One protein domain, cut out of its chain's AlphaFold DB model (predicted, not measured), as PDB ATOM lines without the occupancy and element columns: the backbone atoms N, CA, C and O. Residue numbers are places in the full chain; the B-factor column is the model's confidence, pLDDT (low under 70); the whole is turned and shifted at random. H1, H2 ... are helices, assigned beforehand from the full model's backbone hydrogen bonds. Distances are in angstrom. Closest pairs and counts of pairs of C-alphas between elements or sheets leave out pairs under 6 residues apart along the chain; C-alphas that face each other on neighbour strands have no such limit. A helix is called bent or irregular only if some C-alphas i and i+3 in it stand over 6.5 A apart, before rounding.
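What this domain is: This is residues 183 to 313 of the 551 residues of an uncharacterized protein of Streptococcus parasanguinis (UniProt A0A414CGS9). One long helix, H4, is the spine: H1 lies alongside part of it, bent H6 crosses it with its first arm, H2 and H3 sit at one end and H5 at the other. The printed part has 131 residues, with six named helices, H1 to H6 in order along the chain, and no named strand; its class is all helix, with 104 of the 131 residues in the helices, and it is only just loose, close to extended, with a radius of gyration of the C-alphas of 20.7 A and spans of 63 by 40 by 23 A.

How they stand to each other: Start at H1, residues 183 to 196; it touches residues 228 to 239 alone of H4, residues 217 to 249, closest at C-alphas 195 and 228, 6.1 A, opposite ways at a shallow tilt of 6 degrees. H6, residues 276 to 311, one helix by its hydrogen bonds, is bent: C-alphas 298 and 301 are 7.6 A apart, and arms H6a and H6b stand at 66 degrees, a steep tilt. H6a touches residues 234 to 249 alone of H4, closest at C-alphas 285 and 245, 5.4 A, opposite ways at a steep tilt of 44 degrees. O i to N i+4 pairs are all within hydrogen-bond range in H5, residues 252 to 262, and H6b, but 8 of 10 in H1, 27 of 29 in H4, 18 of 19 in H6a and 0 of 2 in H2, residues 200 to 205, where 3 of 3 O i to N i+3 pairs are; H3, residues 208 to 211, is too short.

Where its parts are: Find C-alpha 183 at (124.103, 113.709, 102.089), where H1 begins. H4 runs 46.9 A, with a kink of 30 degrees near residue 236; H6b ends at C-alpha 311, (107.377, 135.350, 107.909).

The domain as a whole: The printed part has no cut; the link H5 to H6 is long, and pLDDT is under 70 at residues 215 and 270 to 276.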
ATOM      1  N   TRP A 183     124.879 112.581 101.570       86.69
ATOM      2  CA  TRP A 183     124.103 113.709 102.089       86.69
ATOM      3  C   TRP A 183     122.704 113.815 101.472       86.69
ATOM      4  O   TRP A 183     121.747 114.096 102.186       86.69
ATOM      5  N   THR A 184     122.562 113.559 100.171       85.56
ATOM      6  CA  THR A 184     121.268 113.619  99.472       85.56
ATOM      7  C   THR A 184     120.254 112.644 100.064       85.56
ATOM      8  O   THR A 184     119.128 113.036 100.367       85.56
ATOM      9  N   PHE A 185     120.667 111.396 100.302       84.94
ATOM     10  CA  PHE A 185     119.835 110.388 100.951       84.94
ATOM     11  C   PHE A 185     119.499 110.789 102.392       84.94
ATOM     12  O   PHE A 185     118.340 110.721 102.795       84.94
ATOM     13  N   LEU A 186     120.488 111.259 103.157       86.12
ATOM     14  CA  LEU A 186     120.277 111.685 104.542       86.12
ATOM     15  C   LEU A 186     119.312 112.876 104.636       86.12
ATOM     16  O   LEU A 186     118.405 112.871 105.463       86.12
ATOM     17  N   ALA A 187     119.482 113.882 103.779       86.31
ATOM     18  CA  ALA A 187     118.626 115.060 103.721       86.31
ATOM     19  C   ALA A 187     117.198 114.694 103.309       86.31
ATOM     20  O   ALA A 187     116.249 115.192 103.910       86.31
ATOM     21  N   MET A 188     117.034 113.785 102.342       86.69
ATOM     22  CA  MET A 188     115.726 113.252 101.962       86.69
ATOM     23  C   MET A 188     115.076 112.495 103.128       86.69
ATOM     24  O   MET A 188     113.918 112.746 103.457       86.69
ATOM     25  N   PHE A 189     115.816 111.612 103.803       86.06
ATOM     26  CA  PHE A 189     115.313 110.864 104.953       86.06
ATOM     27  C   PHE A 189     114.888 111.795 106.100       86.06
ATOM     28  O   PHE A 189     113.780 111.674 106.619       86.06
ATOM     29  N   LEU A 190     115.730 112.762 106.474       85.50
ATOM     30  CA  LEU A 190     115.431 113.705 107.554       85.50
ATOM     31  C   LEU A 190     114.323 114.699 107.172       85.50
ATOM     32  O   LEU A 190     113.435 114.975 107.973       85.50
ATOM     33  N   GLY A 191     114.357 115.237 105.954       82.75
ATOM     34  CA  GLY A 191     113.435 116.278 105.498       82.75
ATOM     35  C   GLY A 191     112.056 115.760 105.089       82.75
ATOM     36  O   GLY A 191     111.062 116.457 105.289       82.75
ATOM     37  N   MET A 192     111.975 114.546 104.541       83.25
ATOM     38  CA  MET A 192     110.711 113.951 104.102       83.25
ATOM     39  C   MET A 192     110.204 112.919 105.104       83.25
ATOM     40  O   MET A 192     109.115 113.084 105.635       83.25
ATOM     41  N   ILE A 193     110.978 111.874 105.399       80.19
ATOM     42  CA  ILE A 193     110.484 110.727 106.176       80.19
ATOM     43  C   ILE A 193     110.345 111.091 107.656       80.19
ATOM     44  O   ILE A 193     109.258 110.989 108.218       80.19
ATOM     45  N   ALA A 194     111.416 111.569 108.292       81.88
ATOM     46  CA  ALA A 194     111.373 111.942 109.707       81.88
ATOM     47  C   ALA A 194     110.389 113.094 109.976       81.88
ATOM     48  O   ALA A 194     109.776 113.147 111.037       81.88
ATOM     49  N   ASN A 195     110.183 113.967 108.990       79.75
ATOM     50  CA  ASN A 195     109.193 115.036 109.034       79.75
ATOM     51  C   ASN A 195     107.743 114.506 109.081       79.75
ATOM     52  O   ASN A 195     106.927 115.049 109.818       79.75
ATOM     53  N   GLN A 196     107.433 113.417 108.365       82.06
ATOM     54  CA  GLN A 196     106.126 112.737 108.451       82.06
ATOM     55  C   GLN A 196     105.920 112.055 109.812       82.06
ATOM     56  O   GLN A 196     104.817 112.037 110.342       82.06
ATOM     57  N   PHE A 197     106.995 111.564 110.438       80.19
ATOM     58  CA  PHE A 197     106.957 111.080 111.827       80.19
ATOM     59  C   PHE A 197     106.896 112.211 112.875       80.19
ATOM     60  O   PHE A 197     106.871 111.950 114.075       80.19
ATOM     61  N   LEU A 198     106.880 113.474 112.453       79.94
ATOM     62  CA  LEU A 198     106.658 114.639 113.308       79.94
ATOM     63  C   LEU A 198     105.372 115.357 112.881       79.94
ATOM     64  O   LEU A 198     105.341 116.582 112.782       79.94
ATOM     65  N   SER A 199     104.314 114.584 112.617       81.88
ATOM     66  CA  SER A 199     102.965 115.090 112.365       81.88
ATOM     67  C   SER A 199     101.964 114.563 113.394       81.88
ATOM     68  O   SER A 199     102.174 113.535 114.046       81.88
ATOM     69  N   MET A 200     100.850 115.283 113.533       81.19
ATOM     70  CA  MET A 200      99.732 114.871 114.383       81.19
ATOM     71  C   MET A 200      99.056 113.587 113.866       81.19
ATOM     72  O   MET A 200      98.424 112.865 114.639       81.19
ATOM     73  N   ASP A 201      99.259 113.237 112.590       79.50
ATOM     74  CA  ASP A 201      98.696 112.035 111.962       79.50
ATOM     75  C   ASP A 201      99.166 110.746 112.645       79.50
ATOM     76  O   ASP A 201      98.436 109.754 112.669       79.50
ATOM     77  N   LEU A 202     100.332 110.759 113.307       78.56
ATOM     78  CA  LEU A 202     100.802 109.628 114.113       78.56
ATOM     79  C   LEU A 202      99.833 109.225 115.226       78.56
ATOM     80  O   LEU A 202      99.849 108.074 115.664       78.56
ATOM     81  N   ARG A 203      98.953 110.129 115.670       76.06
ATOM     82  CA  ARG A 203      97.882 109.799 116.614       76.06
ATOM     83  C   ARG A 203      96.990 108.671 116.096       76.06
ATOM     84  O   ARG A 203      96.480 107.888 116.896       76.06
ATOM     85  N   GLN A 204      96.816 108.557 114.780       77.25
ATOM     86  CA  GLN A 204      96.033 107.483 114.170       77.25
ATOM     87  C   GLN A 204      96.661 106.103 114.415       77.25
ATOM     88  O   GLN A 204      95.937 105.116 114.510       77.25
ATOM     89  N   LEU A 205      97.983 106.043 114.607       81.75
ATOM     90  CA  LEU A 205      98.721 104.819 114.928       81.75
ATOM     91  C   LEU A 205      98.704 104.480 116.430       81.75
ATOM     92  O   LEU A 205      99.116 103.386 116.818       81.75
ATOM     93  N   VAL A 206      98.238 105.392 117.293       79.75
ATOM     94  CA  VAL A 206      98.135 105.153 118.738       79.75
ATOM     95  C   VAL A 206      96.911 104.270 119.025       79.75
ATOM     96  O   VAL A 206      95.796 104.646 118.656       79.75
ATOM     97  N   PRO A 207      97.065 103.127 119.727       83.38
ATOM     98  CA  PRO A 207      95.934 102.277 120.100       83.38
ATOM     99  C   PRO A 207      94.875 103.040 120.909       83.38
ATOM    100  O   PRO A 207      95.225 103.810 121.805       83.38
ATOM    101  N   GLU A 208      93.584 102.782 120.662       80.62
ATOM    102  CA  GLU A 208      92.472 103.529 121.286       80.62
ATOM    103  C   GLU A 208      92.545 103.582 122.814       80.62
ATOM    104  O   GLU A 208      92.370 104.646 123.405       80.62
ATOM    105  N   LYS A 209      92.933 102.468 123.446       79.62
ATOM    106  CA  LYS A 209      93.137 102.362 124.900       79.62
ATOM    107  C   LYS A 209      94.119 103.382 125.489       79.62
ATOM    108  O   LYS A 209      94.090 103.617 126.690       79.62
ATOM    109  N   PHE A 210      95.002 103.960 124.673       76.62
ATOM    110  CA  PHE A 210      95.970 104.969 125.102       76.62
ATOM    111  C   PHE A 210      95.621 106.389 124.641       76.62
ATOM    112  O   PHE A 210      96.198 107.345 125.159       76.62
ATOM    113  N   LYS A 211      94.658 106.561 123.723       77.50
ATOM    114  CA  LYS A 211      94.239 107.892 123.248       77.50
ATOM    115  C   LYS A 211      93.657 108.751 124.375       77.50
ATOM    116  O   LYS A 211      93.862 109.957 124.372       77.50
ATOM    117  N   ILE A 212      93.030 108.124 125.374       76.44
ATOM    118  CA  ILE A 212      92.486 108.781 126.577       76.44
ATOM    119  C   ILE A 212      93.532 109.542 127.412       76.44
ATOM    120  O   ILE A 212      93.169 110.394 128.219       76.44
ATOM    121  N   PHE A 213      94.829 109.255 127.241       76.12
ATOM    122  CA  PHE A 213      95.903 109.960 127.948       76.12
ATOM    123  C   PHE A 213      96.354 111.245 127.236       76.12
ATOM    124  O   PHE A 213      97.136 112.008 127.801       76.12
ATOM    125  N   ILE A 214      95.855 111.511 126.024       77.50
ATOM    126  CA  ILE A 214      96.111 112.747 125.281       77.50
ATOM    127  C   ILE A 214      95.076 113.779 125.738       77.50
ATOM    128  O   ILE A 214      93.946 113.782 125.265       77.50
ATOM    129  N   LYS A 215      95.444 114.607 126.722       66.81
ATOM    130  CA  LYS A 215      94.512 115.536 127.386       66.81
ATOM    131  C   LYS A 215      94.356 116.895 126.694       66.81
ATOM    132  O   LYS A 215      93.368 117.566 126.965       66.81
ATOM    133  N   ASN A 216      95.306 117.298 125.848       79.31
ATOM    134  CA  ASN A 216      95.307 118.616 125.214       79.31
ATOM    135  C   ASN A 216      95.847 118.525 123.779       79.31
ATOM    136  O   ASN A 216      97.029 118.241 123.579       79.31
ATOM    137  N   GLU A 217      94.972 118.675 122.783       77.06
ATOM    138  CA  GLU A 217      95.330 118.472 121.372       77.06
ATOM    139  C   GLU A 217      96.117 119.649 120.800       77.06
ATOM    140  O   GLU A 217      97.128 119.422 120.141       77.06
ATOM    141  N   GLU A 218      95.714 120.879 121.124       80.19
ATOM    142  CA  GLU A 218      96.373 122.105 120.655       80.19
ATOM    143  C   GLU A 218      97.813 122.198 121.178       80.19
ATOM    144  O   GLU A 218      98.752 122.427 120.418       80.19
ATOM    145  N   GLU A 219      98.015 121.922 122.469       81.81
ATOM    146  CA  GLU A 219      99.346 121.919 123.088       81.81
ATOM    147  C   GLU A 219     100.236 120.801 122.518       81.81
ATOM    148  O   GLU A 219     101.431 120.994 122.282       81.81
ATOM    149  N   LEU A 220      99.665 119.620 122.242       80.38
ATOM    150  CA  LEU A 220     100.405 118.531 121.607       80.38
ATOM    151  C   LEU A 220     100.811 118.897 120.173       80.38
ATOM    152  O   LEU A 220     101.949 118.629 119.777       80.38
ATOM    153  N   GLU A 221      99.904 119.505 119.411       84.50
ATOM    154  CA  GLU A 221     100.162 119.973 118.052       84.50
ATOM    155  C   GLU A 221     101.270 121.035 118.033       84.50
ATOM    156  O   GLU A 221     102.205 120.931 117.235       84.50
ATOM    157  N   GLU A 222     101.247 121.990 118.965       82.19
ATOM    158  CA  GLU A 222     102.306 122.987 119.126       82.19
ATOM    159  C   GLU A 222     103.667 122.325 119.405       82.19
ATOM    160  O   GLU A 222     104.668 122.626 118.744       82.19
ATOM    161  N   ILE A 223     103.717 121.359 120.332       83.00
ATOM    162  CA  ILE A 223     104.943 120.623 120.673       83.00
ATOM    163  C   ILE A 223     105.480 119.843 119.465       83.00
ATOM    164  O   ILE A 223     106.695 119.830 119.221       83.00
ATOM    165  N   ILE A 224     104.603 119.167 118.717       85.38
ATOM    166  CA  ILE A 224     104.974 118.394 117.525       85.38
ATOM    167  C   ILE A 224     105.513 119.333 116.443       85.38
ATOM    168  O   ILE A 224     106.616 119.107 115.938       85.38
ATOM    169  N   ASN A 225     104.810 120.429 116.157       84.88
ATOM    170  CA  ASN A 225     105.237 121.430 115.183       84.88
ATOM    171  C   ASN A 225     106.579 122.063 115.578       84.88
ATOM    172  O   ASN A 225     107.482 122.174 114.746       84.88
ATOM    173  N   LYS A 226     106.795 122.383 116.859       84.75
ATOM    174  CA  LYS A 226     108.087 122.900 117.335       84.75
ATOM    175  C   LYS A 226     109.226 121.905 117.088       84.75
ATOM    176  O   LYS A 226     110.302 122.297 116.627       84.75
ATOM    177  N   LYS A 227     109.009 120.607 117.336       86.81
ATOM    178  CA  LYS A 227     109.996 119.550 117.026       86.81
ATOM    179  C   LYS A 227     110.243 119.421 115.523       86.81
ATOM    180  O   LYS A 227     111.396 119.301 115.111       86.81
ATOM    181  N   LYS A 228     109.184 119.502 114.718       89.06
ATOM    182  CA  LYS A 228     109.229 119.474 113.254       89.06
ATOM    183  C   LYS A 228     110.123 120.583 112.694       89.06
ATOM    184  O   LYS A 228     111.097 120.302 111.999       89.06
ATOM    185  N   TYR A 229     109.872 121.834 113.076       87.19
ATOM    186  CA  TYR A 229     110.696 122.969 112.648       87.19
ATOM    187  C   TYR A 229     112.123 122.909 113.204       87.19
ATOM    188  O   TYR A 229     113.064 123.292 112.512       87.19
ATOM    189  N   THR A 230     112.314 122.350 114.404       90.00
ATOM    190  CA  THR A 230     113.653 122.071 114.952       90.00
ATOM    191  C   THR A 230     114.453 121.139 114.060       90.00
ATOM    192  O   THR A 230     115.617 121.425 113.789       90.00
ATOM    193  N   LEU A 231     113.839 120.063 113.569       89.62
ATOM    194  CA  LEU A 231     114.497 119.159 112.636       89.62
ATOM    195  C   LEU A 231     114.838 119.876 111.323       89.62
ATOM    196  O   LEU A 231     115.990 119.844 110.902       89.62
ATOM    197  N   ILE A 232     113.865 120.567 110.719       88.56
ATOM    198  CA  ILE A 232     114.025 121.235 109.416       88.56
ATOM    199  C   ILE A 232     115.143 122.282 109.450       88.56
ATOM    200  O   ILE A 232     116.003 122.289 108.572       88.56
ATOM    201  N   VAL A 233     115.175 123.142 110.474       90.00
ATOM    202  CA  VAL A 233     116.207 124.184 110.608       90.00
ATOM    203  C   VAL A 233     117.580 123.585 110.923       90.00
ATOM    204  O   VAL A 233     118.603 124.156 110.546       90.00
ATOM    205  N   PHE A 234     117.635 122.414 111.563       90.94
ATOM    206  CA  PHE A 234     118.904 121.753 111.846       90.94
ATOM    207  C   PHE A 234     119.537 121.082 110.618       90.94
ATOM    208  O   PHE A 234     120.760 120.984 110.566       90.94
ATOM    209  N   ILE A 235     118.761 120.672 109.607       90.69
ATOM    210  CA  ILE A 235     119.284 120.055 108.368       90.69
ATOM    211  C   ILE A 235     120.412 120.890 107.720       90.69
ATOM    212  O   ILE A 235     121.503 120.348 107.534       90.69
ATOM    213  N   PRO A 236     120.247 122.192 107.410       90.56
ATOM    214  CA  PRO A 236     121.333 122.983 106.823       90.56
ATOM    215  C   PRO A 236     122.536 123.152 107.767       90.56
ATOM    216  O   PRO A 236     123.674 123.207 107.307       90.56
ATOM    217  N   ILE A 237     122.320 123.185 109.086       92.06
ATOM    218  CA  ILE A 237     123.408 123.250 110.076       92.06
ATOM    219  C   ILE A 237     124.214 121.944 110.067       92.06
ATOM    220  O   ILE A 237     125.448 121.970 110.084       92.06
ATOM    221  N   LEU A 238     123.526 120.801 109.998       91.88
ATOM    222  CA  LEU A 238     124.135 119.480 109.886       91.88
ATOM    223  C   LEU A 238     124.968 119.360 108.603       91.88
ATOM    224  O   LEU A 238     126.098 118.880 108.670       91.88
ATOM    225  N   TYR A 239     124.460 119.862 107.471       92.06
ATOM    226  CA  TYR A 239     125.201 119.910 106.205       92.06
ATOM    227  C   TYR A 239     126.529 120.654 106.343       92.06
ATOM    228  O   TYR A 239     127.587 120.103 106.046       92.06
ATOM    229  N   VAL A 240     126.485 121.896 106.836       92.19
ATOM    230  CA  VAL A 240     127.685 122.731 106.999       92.19
ATOM    231  C   VAL A 240     128.676 122.072 107.959       92.19
ATOM    232  O   VAL A 240     129.878 122.082 107.708       92.19
ATOM    233  N   SER A 241     128.180 121.446 109.026       92.50
ATOM    234  CA  SER A 241     129.014 120.736 110.002       92.50
ATOM    235  C   SER A 241     129.754 119.552 109.373       92.50
ATOM    236  O   SER A 241     130.957 119.394 109.584       92.50
ATOM    237  N   LEU A 242     129.061 118.746 108.564       91.44
ATOM    238  CA  LEU A 242     129.663 117.631 107.830       91.44
ATOM    239  C   LEU A 242     130.657 118.121 106.767       91.44
ATOM    240  O   LEU A 242     131.727 117.533 106.629       91.44
ATOM    241  N   LEU A 243     130.351 119.223 106.076       91.38
ATOM    242  CA  LEU A 243     131.238 119.822 105.076       91.38
ATOM    243  C   LEU A 243     132.551 120.298 105.699       91.38
ATOM    244  O   LEU A 243     133.625 120.005 105.178       91.38
ATOM    245  N   ILE A 244     132.472 121.003 106.830       90.81
ATOM    246  CA  ILE A 244     133.653 121.438 107.584       90.81
ATOM    247  C   ILE A 244     134.477 120.220 108.008       90.81
ATOM    248  O   ILE A 244     135.696 120.225 107.841       90.81
ATOM    249  N   ALA A 245     133.823 119.169 108.511       90.88
ATOM    250  CA  ALA A 245     134.507 117.945 108.905       90.88
ATOM    251  C   ALA A 245     135.270 117.314 107.730       90.88
ATOM    252  O   ALA A 245     136.451 117.022 107.872       90.88
ATOM    253  N   GLU A 246     134.652 117.163 106.555       88.19
ATOM    254  CA  GLU A 246     135.317 116.569 105.384       88.19
ATOM    255  C   GLU A 246     136.478 117.422 104.863       88.19
ATOM    256  O   GLU A 246     137.548 116.886 104.584       88.19
ATOM    257  N   LYS A 247     136.346 118.755 104.858       89.44
ATOM    258  CA  LYS A 247     137.468 119.641 104.502       89.44
ATOM    259  C   LYS A 247     138.651 119.533 105.466       89.44
ATOM    260  O   LYS A 247     139.790 119.702 105.040       89.44
ATOM    261  N   ILE A 248     138.403 119.249 106.744       89.50
ATOM    262  CA  ILE A 248     139.470 118.980 107.712       89.50
ATOM    263  C   ILE A 248     140.118 117.619 107.433       89.50
ATOM    264  O   ILE A 248     141.344 117.528 107.468       89.50
ATOM    265  N   LEU A 249     139.328 116.583 107.135       87.94
ATOM    266  CA  LEU A 249     139.840 115.240 106.834       87.94
ATOM    267  C   LEU A 249     140.766 115.224 105.610       87.94
ATOM    268  O   LEU A 249     141.782 114.535 105.621       87.94
ATOM    269  N   ASP A 250     140.456 116.030 104.593       86.38
ATOM    270  CA  ASP A 250     141.278 116.174 103.385       86.38
ATOM    271  C   ASP A 250     142.464 117.148 103.558       86.38
ATOM    272  O   ASP A 250     143.241 117.374 102.629       86.38
ATOM    273  N   SER A 251     142.628 117.758 104.735       90.06
ATOM    274  CA  SER A 251     143.692 118.737 104.971       90.06
ATOM    275  C   SER A 251     145.056 118.076 105.207       90.06
ATOM    276  O   SER A 251     145.179 117.056 105.890       90.06
ATOM    277  N   ALA A 252     146.122 118.711 104.707       90.31
ATOM    278  CA  ALA A 252     147.501 118.254 104.898       90.31
ATOM    279  C   ALA A 252     147.893 118.021 106.378       90.31
ATOM    280  O   ALA A 252     148.487 116.979 106.662       90.31
ATOM    281  N   PRO A 253     147.537 118.901 107.343       90.69
ATOM    282  CA  PRO A 253     147.831 118.654 108.755       90.69
ATOM    283  C   PRO A 253     147.168 117.379 109.292       90.69
ATOM    284  O   PRO A 253     147.792 116.642 110.053       90.69
ATOM    285  N   TYR A 254     145.926 117.091 108.888       89.88
ATOM    286  CA  TYR A 254     145.222 115.888 109.333       89.88
ATOM    287  C   TYR A 254     145.857 114.616 108.758       89.88
ATOM    288  O   TYR A 254     146.132 113.676 109.503       89.88
ATOM    289  N   ILE A 255     146.171 114.610 107.458       89.44
ATOM    290  CA  ILE A 255     146.843 113.479 106.798       89.44
ATOM    291  C   ILE A 255     148.210 113.210 107.450       89.44
ATOM    292  O   ILE A 255     148.512 112.065 107.791       89.44
ATOM    293  N   TYR A 256     148.999 114.260 107.706       89.62
ATOM    294  CA  TYR A 256     150.268 114.150 108.431       89.62
ATOM    295  C   TYR A 256     150.085 113.548 109.828       89.62
ATOM    296  O   TYR A 256     150.836 112.653 110.211       89.62
ATOM    297  N   MET A 257     149.086 114.009 110.588       88.94
ATOM    298  CA  MET A 257     148.811 113.506 111.935       88.94
ATOM    299  C   MET A 257     148.532 111.999 111.916       88.94
ATOM    300  O   MET A 257     149.119 111.257 112.702       88.94
ATOM    301  N   ILE A 258     147.689 111.537 110.989       86.88
ATOM    302  CA  ILE A 258     147.375 110.113 110.828       86.88
ATOM    303  C   ILE A 258     148.625 109.305 110.452       86.88
ATOM    304  O   ILE A 258     148.914 108.289 111.089       86.88
ATOM    305  N   ASN A 259     149.397 109.779 109.471       86.31
ATOM    306  CA  ASN A 259     150.637 109.138 109.032       86.31
ATOM    307  C   ASN A 259     151.679 109.049 110.161       86.31
ATOM    308  O   ASN A 259     152.325 108.014 110.327       86.31
ATOM    309  N   ALA A 260     151.802 110.096 110.979       82.81
ATOM    310  CA  ALA A 260     152.746 110.155 112.089       82.81
ATOM    311  C   ALA A 260     152.350 109.266 113.283       82.81
ATOM    312  O   ALA A 260     153.238 108.709 113.927       82.81
ATOM    313  N   ILE A 261     151.053 109.140 113.593       81.81
ATOM    314  CA  ILE A 261     150.558 108.303 114.704       81.81
ATOM    315  C   ILE A 261     150.633 106.817 114.346       81.81
ATOM    316  O   ILE A 261     151.086 106.015 115.157       81.81
ATOM    317  N   HIS A 262     150.196 106.452 113.139       76.88
ATOM    318  CA  HIS A 262     150.078 105.051 112.723       76.88
ATOM    319  C   HIS A 262     151.295 104.529 111.952       76.88
ATOM    320  O   HIS A 262     151.272 103.383 111.498       76.88
ATOM    321  N   SER A 263     152.340 105.348 111.785       78.44
ATOM    322  CA  SER A 263     153.537 104.980 111.019       78.44
ATOM    323  C   SER A 263     153.187 104.552 109.587       78.44
ATOM    324  O   SER A 263     153.593 103.489 109.117       78.44
ATOM    325  N   LYS A 264     152.353 105.352 108.914       82.62
ATOM    326  CA  LYS A 264     151.872 105.111 107.544       82.62
ATOM    327  C   LYS A 264     152.270 106.258 106.613       82.62
ATOM    328  O   LYS A 264     152.719 107.307 107.061       82.62
ATOM    329  N   HIS A 265     152.094 106.040 105.310       85.44
ATOM    330  CA  HIS A 265     152.551 106.938 104.243       85.44
ATOM    331  C   HIS A 265     151.456 107.211 103.207       85.44
ATOM    332  O   HIS A 265     151.652 107.038 102.001       85.44
ATOM    333  N   PHE A 266     150.264 107.566 103.676       81.81
ATOM    334  CA  PHE A 266     149.114 107.800 102.815       81.81
ATOM    335  C   PHE A 266     149.166 109.178 102.154       81.81
ATOM    336  O   PHE A 266     149.449 110.171 102.820       81.81
ATOM    337  N   GLN A 267     148.841 109.231 100.858       79.81
ATOM    338  CA  GLN A 267     148.593 110.483 100.125       79.81
ATOM    339  C   GLN A 267     147.208 111.061 100.436       79.81
ATOM    340  O   GLN A 267     147.037 112.273 100.495       79.81
ATOM    341  N   SER A 268     146.239 110.183 100.669       79.06
ATOM    342  CA  SER A 268     144.903 110.482 101.169       79.06
ATOM    343  C   SER A 268     144.536 109.409 102.188       79.06
ATOM    344  O   SER A 268     144.888 108.241 102.008       79.06
ATOM    345  N   VAL A 269     143.870 109.792 103.280       72.81
ATOM    346  CA  VAL A 269     143.477 108.824 104.313       72.81
ATOM    347  C   VAL A 269     142.591 107.749 103.669       72.81
ATOM    348  O   VAL A 269     141.620 108.114 102.998       72.81
ATOM    349  N   PRO A 270     142.904 106.449 103.838       68.50
ATOM    350  CA  PRO A 270     142.119 105.380 103.242       68.50
ATOM    351  C   PRO A 270     140.656 105.488 103.652       68.50
ATOM    352  O   PRO A 270     140.337 105.637 104.833       68.50
ATOM    353  N   THR A 271     139.769 105.380 102.670       65.12
ATOM    354  CA  THR A 271     138.319 105.309 102.884       65.12
ATOM    355  C   THR A 271     137.815 103.868 102.894       65.12
ATOM    356  O   THR A 271     136.606 103.649 102.858       65.12
ATOM    357  N   ASP A 272     138.722 102.887 102.920       62.38
ATOM    358  CA  ASP A 272     138.364 101.472 102.939       62.38
ATOM    359  C   ASP A 272     137.506 101.152 104.166       62.38
ATOM    360  O   ASP A 272     137.802 101.553 105.304       62.38
ATOM    361  N   TYR A 273     136.427 100.415 103.913       56.62
ATOM    362  CA  TYR A 273     135.474  99.997 104.930       56.62
ATOM    363  C   TYR A 273     136.183  99.116 105.970       56.62
ATOM    364  O   TYR A 273     136.895  98.184 105.608       56.62
ATOM    365  N   PHE A 274     135.984  99.420 107.259       57.62
ATOM    366  CA  PHE A 274     136.638  98.779 108.419       57.62
ATOM    367  C   PHE A 274     138.122  99.111 108.658       57.62
ATOM    368  O   PHE A 274     138.762  98.466 109.487       57.62
ATOM    369  N   SER A 275     138.674 100.140 108.010       67.00
ATOM    370  CA  SER A 275     139.995 100.654 108.395       67.00
ATOM    371  C   SER A 275     139.972 101.312 109.785       67.00
ATOM    372  O   SER A 275     138.986 101.934 110.184       67.00
ATOM    373  N   GLU A 276     141.085 101.239 110.522       68.00
ATOM    374  CA  GLU A 276     141.250 101.918 111.823       68.00
ATOM    375  C   GLU A 276     141.031 103.445 111.719       68.00
ATOM    376  O   GLU A 276     140.606 104.097 112.674       68.00
ATOM    377  N   PHE A 277     141.254 104.018 110.532       76.31
ATOM    378  CA  PHE A 277     141.101 105.447 110.235       76.31
ATOM    379  C   PHE A 277     139.640 105.898 110.153       76.31
ATOM    380  O   PHE A 277     139.333 107.061 110.422       76.31
ATOM    381  N   LEU A 278     138.719 104.981 109.850       76.31
ATOM    382  CA  LEU A 278     137.285 105.256 109.795       76.31
ATOM    383  C   LEU A 278     136.745 105.703 111.162       76.31
ATOM    384  O   LEU A 278     135.926 106.618 111.235       76.31
ATOM    385  N   ILE A 279     137.253 105.112 112.249       75.69
ATOM    386  CA  ILE A 279     136.874 105.464 113.624       75.69
ATOM    387  C   ILE A 279     137.318 106.895 113.955       75.69
ATOM    388  O   ILE A 279     136.530 107.671 114.498       75.69
ATOM    389  N   TRP A 280     138.545 107.271 113.582       79.06
ATOM    390  CA  TRP A 280     139.065 108.629 113.777       79.06
ATOM    391  C   TRP A 280     138.274 109.670 112.983       79.06
ATOM    392  O   TRP A 280     137.884 110.708 113.525       79.06
ATOM    393  N   ASN A 281     137.952 109.355 111.726       84.38
ATOM    394  CA  ASN A 281     137.150 110.223 110.871       84.38
ATOM    395  C   ASN A 281     135.733 110.414 111.440       84.38
ATOM    396  O   ASN A 281     135.221 111.535 111.489       84.38
ATOM    397  N   ALA A 282     135.111 109.330 111.911       85.88
ATOM    398  CA  ALA A 282     133.792 109.357 112.532       85.88
ATOM    399  C   ALA A 282     133.776 110.168 113.834       85.88
ATOM    400  O   ALA A 282     132.840 110.933 114.072       85.88
ATOM    401  N   PHE A 283     134.824 110.038 114.653       85.94
ATOM    402  CA  PHE A 283     134.968 110.794 115.892       85.94
ATOM    403  C   PHE A 283     135.025 112.302 115.628       85.94
ATOM    404  O   PHE A 283     134.294 113.063 116.263       85.94
ATOM    405  N   LEU A 284     135.829 112.735 114.650       88.94
ATOM    406  CA  LEU A 284     135.914 114.145 114.263       88.94
ATOM    407  C   LEU A 284     134.559 114.678 113.764       88.94
ATOM    408  O   LEU A 284     134.114 115.735 114.218       88.94
ATOM    409  N   LYS A 285     133.887 113.934 112.871       90.19
ATOM    410  CA  LYS A 285     132.552 114.287 112.352       90.19
ATOM    411  C   LYS A 285     131.541 114.457 113.488       90.19
ATOM    412  O   LYS A 285     130.875 115.487 113.574       90.19
ATOM    413  N   LEU A 286     131.466 113.474 114.386       90.81
ATOM    414  CA  LEU A 286     130.557 113.481 115.531       90.81
ATOM    415  C   LEU A 286     130.837 114.661 116.470       90.81
ATOM    416  O   LEU A 286     129.904 115.330 116.907       90.81
ATOM    417  N   LEU A 287     132.108 114.965 116.741       90.31
ATOM    418  CA  LEU A 287     132.505 116.070 117.610       90.31
ATOM    419  C   LEU A 287     132.081 117.436 117.043       90.31
ATOM    420  O   LEU A 287     131.500 118.239 117.772       90.31
ATOM    421  N   ILE A 288     132.293 117.684 115.746       91.81
ATOM    422  CA  ILE A 288     131.874 118.936 115.092       91.81
ATOM    423  C   ILE A 288     130.346 119.072 115.110       91.81
ATOM    424  O   ILE A 288     129.817 120.129 115.462       91.81
ATOM    425  N   VAL A 289     129.622 117.991 114.799       91.94
ATOM    426  CA  VAL A 289     128.153 117.996 114.790       91.94
ATOM    427  C   VAL A 289     127.572 118.192 116.191       91.94
ATOM    428  O   VAL A 289     126.594 118.922 116.339       91.94
ATOM    429  N   LEU A 290     128.177 117.616 117.234       90.06
ATOM    430  CA  LEU A 290     127.747 117.834 118.619       90.06
ATOM    431  C   LEU A 290     127.908 119.294 119.053       90.06
ATOM    432  O   LEU A 290     127.007 119.839 119.692       90.06
ATOM    433  N   VAL A 291     129.017 119.943 118.686       89.56
ATOM    434  CA  VAL A 291     129.225 121.372 118.971       89.56
ATOM    435  C   VAL A 291     128.180 122.214 118.243       89.56
ATOM    436  O   VAL A 291     127.545 123.072 118.863       89.56
ATOM    437  N   ALA A 292     127.935 121.939 116.959       90.88
ATOM    438  CA  ALA A 292     126.916 122.637 116.182       90.88
ATOM    439  C   ALA A 292     125.505 122.437 116.761       90.88
ATOM    440  O   ALA A 292     124.753 123.402 116.908       90.88
ATOM    441  N   TRP A 293     125.163 121.209 117.163       90.19
ATOM    442  CA  TRP A 293     123.895 120.883 117.814       90.19
ATOM    443  C   TRP A 293     123.719 121.613 119.147       90.19
ATOM    444  O   TRP A 293     122.659 122.185 119.389       90.19
ATOM    445  N   ALA A 294     124.749 121.646 119.997       86.31
ATOM    446  CA  ALA A 294     124.700 122.355 121.275       86.31
ATOM    447  C   ALA A 294     124.466 123.865 121.085       86.31
ATOM    448  O   ALA A 294     123.656 124.477 121.791       86.31
ATOM    449  N   CYS A 295     125.129 124.459 120.089       85.19
ATOM    450  CA  CYS A 295     124.931 125.861 119.732       85.19
ATOM    451  C   CYS A 295     123.515 126.108 119.207       85.19
ATOM    452  O   CYS A 295     122.843 127.036 119.658       85.19
ATOM    453  N   PHE A 296     123.030 125.242 118.315       88.25
ATOM    454  CA  PHE A 296     121.677 125.325 117.780       88.25
ATOM    455  C   PHE A 296     120.617 125.198 118.878       88.25
ATOM    456  O   PHE A 296     119.735 126.045 118.955       88.25
ATOM    457  N   GLN A 297     120.720 124.211 119.772       83.81
ATOM    458  CA  GLN A 297     119.751 124.011 120.856       83.81
ATOM    459  C   GLN A 297     119.609 125.223 121.766       83.81
ATOM    460  O   GLN A 297     118.515 125.497 122.250       83.81
ATOM    461  N   THR A 298     120.702 125.948 121.978       79.56
ATOM    462  CA  THR A 298     120.688 127.137 122.823       79.56
ATOM    463  C   THR A 298     120.111 128.347 122.071       79.56
ATOM    464  O   THR A 298     119.440 129.156 122.692       79.56
ATOM    465  N   CYS A 299     120.307 128.457 120.748       78.94
ATOM    466  CA  CYS A 299     119.776 129.550 119.914       78.94
ATOM    467  C   CYS A 299     118.376 129.307 119.320       78.94
ATOM    468  O   CYS A 299     117.802 130.238 118.756       78.94
ATOM    469  N   LYS A 300     117.849 128.077 119.349       83.81
ATOM    470  CA  LYS A 300     116.690 127.680 118.527       83.81
ATOM    471  C   LYS A 300     115.455 128.553 118.746       83.81
ATOM    472  O   LYS A 300     114.789 128.883 117.774       83.81
ATOM    473  N   ASP A 301     115.172 128.944 119.990       80.00
ATOM    474  CA  ASP A 301     113.965 129.706 120.318       80.00
ATOM    475  C   ASP A 301     114.040 131.112 119.711       80.00
ATOM    476  O   ASP A 301     113.101 131.539 119.045       80.00
ATOM    477  N   TRP A 302     115.204 131.767 119.805       76.94
ATOM    478  CA  TRP A 302     115.458 133.044 119.135       76.94
ATOM    479  C   TRP A 302     115.373 132.935 117.605       76.94
ATOM    480  O   TRP A 302     114.828 133.823 116.945       76.94
ATOM    481  N   ILE A 303     115.896 131.845 117.024       81.38
ATOM    482  CA  ILE A 303     115.808 131.595 115.577       81.38
ATOM    483  C   ILE A 303     114.341 131.467 115.154       81.38
ATOM    484  O   ILE A 303     113.937 132.106 114.184       81.38
ATOM    485  N   PHE A 304     113.544 130.671 115.873       84.12
ATOM    486  CA  PHE A 304     112.129 130.488 115.553       84.12
ATOM    487  C   PHE A 304     111.340 131.774 115.703       84.12
ATOM    488  O   PHE A 304     110.615 132.107 114.777       84.12
ATOM    489  N   GLU A 305     111.527 132.511 116.796       80.12
ATOM    490  CA  GLU A 305     110.860 133.793 117.025       80.12
ATOM    491  C   GLU A 305     111.178 134.790 115.902       80.12
ATOM    492  O   GLU A 305     110.289 135.407 115.319       80.12
ATOM    493  N   THR A 306     112.456 134.909 115.534       77.00
ATOM    494  CA  THR A 306     112.887 135.827 114.472       77.00
ATOM    495  C   THR A 306     112.308 135.424 113.115       77.00
ATOM    496  O   THR A 306     111.851 136.281 112.355       77.00
ATOM    497  N   LEU A 307     112.319 134.125 112.793       81.81
ATOM    498  CA  LEU A 307     111.753 133.613 111.547       81.81
ATOM    499  C   LEU A 307     110.233 133.777 111.513       81.81
ATOM    500  O   LEU A 307     109.711 134.225 110.498       81.81
ATOM    501  N   SER A 308     109.530 133.455 112.599       81.06
ATOM    502  CA  SER A 308     108.071 133.520 112.661       81.06
ATOM    503  C   SER A 308     107.574 134.956 112.570       81.06
ATOM    504  O   SER A 308     106.709 135.230 111.748       81.06
ATOM    505  N   ILE A 309     108.162 135.888 113.330       78.31
ATOM    506  CA  ILE A 309     107.801 137.313 113.277       78.31
ATOM    507  C   ILE A 309     107.988 137.856 111.860       78.31
ATOM    508  O   ILE A 309     107.116 138.551 111.339       78.31
ATOM    509  N   LYS A 310     109.108 137.503 111.214       81.00
ATOM    510  CA  LYS A 310     109.422 137.969 109.863       81.00
ATOM    511  C   LYS A 310     108.526 137.344 108.792       81.00
ATOM    512  O   LYS A 310     108.138 138.041 107.866       81.00
ATOM    513  N   LEU A 311     108.219 136.050 108.887       81.88
ATOM    514  CA  LEU A 311     107.377 135.350 107.909       81.88
ATOM    515  C   LEU A 311     105.899 135.725 108.041       81.88
ATOM    516  O   LEU A 311     105.205 135.816 107.033       81.88
ATOM    517  N   LEU A 312     105.428 135.956 109.266       84.44
ATOM    518  CA  LEU A 312     104.048 136.346 109.554       84.44
ATOM    519  C   LEU A 312     103.834 137.868 109.504       84.44
ATOM    520  O   LEU A 312     102.719 138.322 109.741       84.44
ATOM    521  N   ASN A 313     104.876 138.657 109.203       74.62
ATOM    522  CA  ASN A 313     104.847 140.126 109.204       74.62
ATOM    523  C   ASN A 313     104.230 140.719 110.482       74.62
ATOM    524  O   ASN A 313     103.461 141.680 110.443       74.62
TER     525      ASN A 313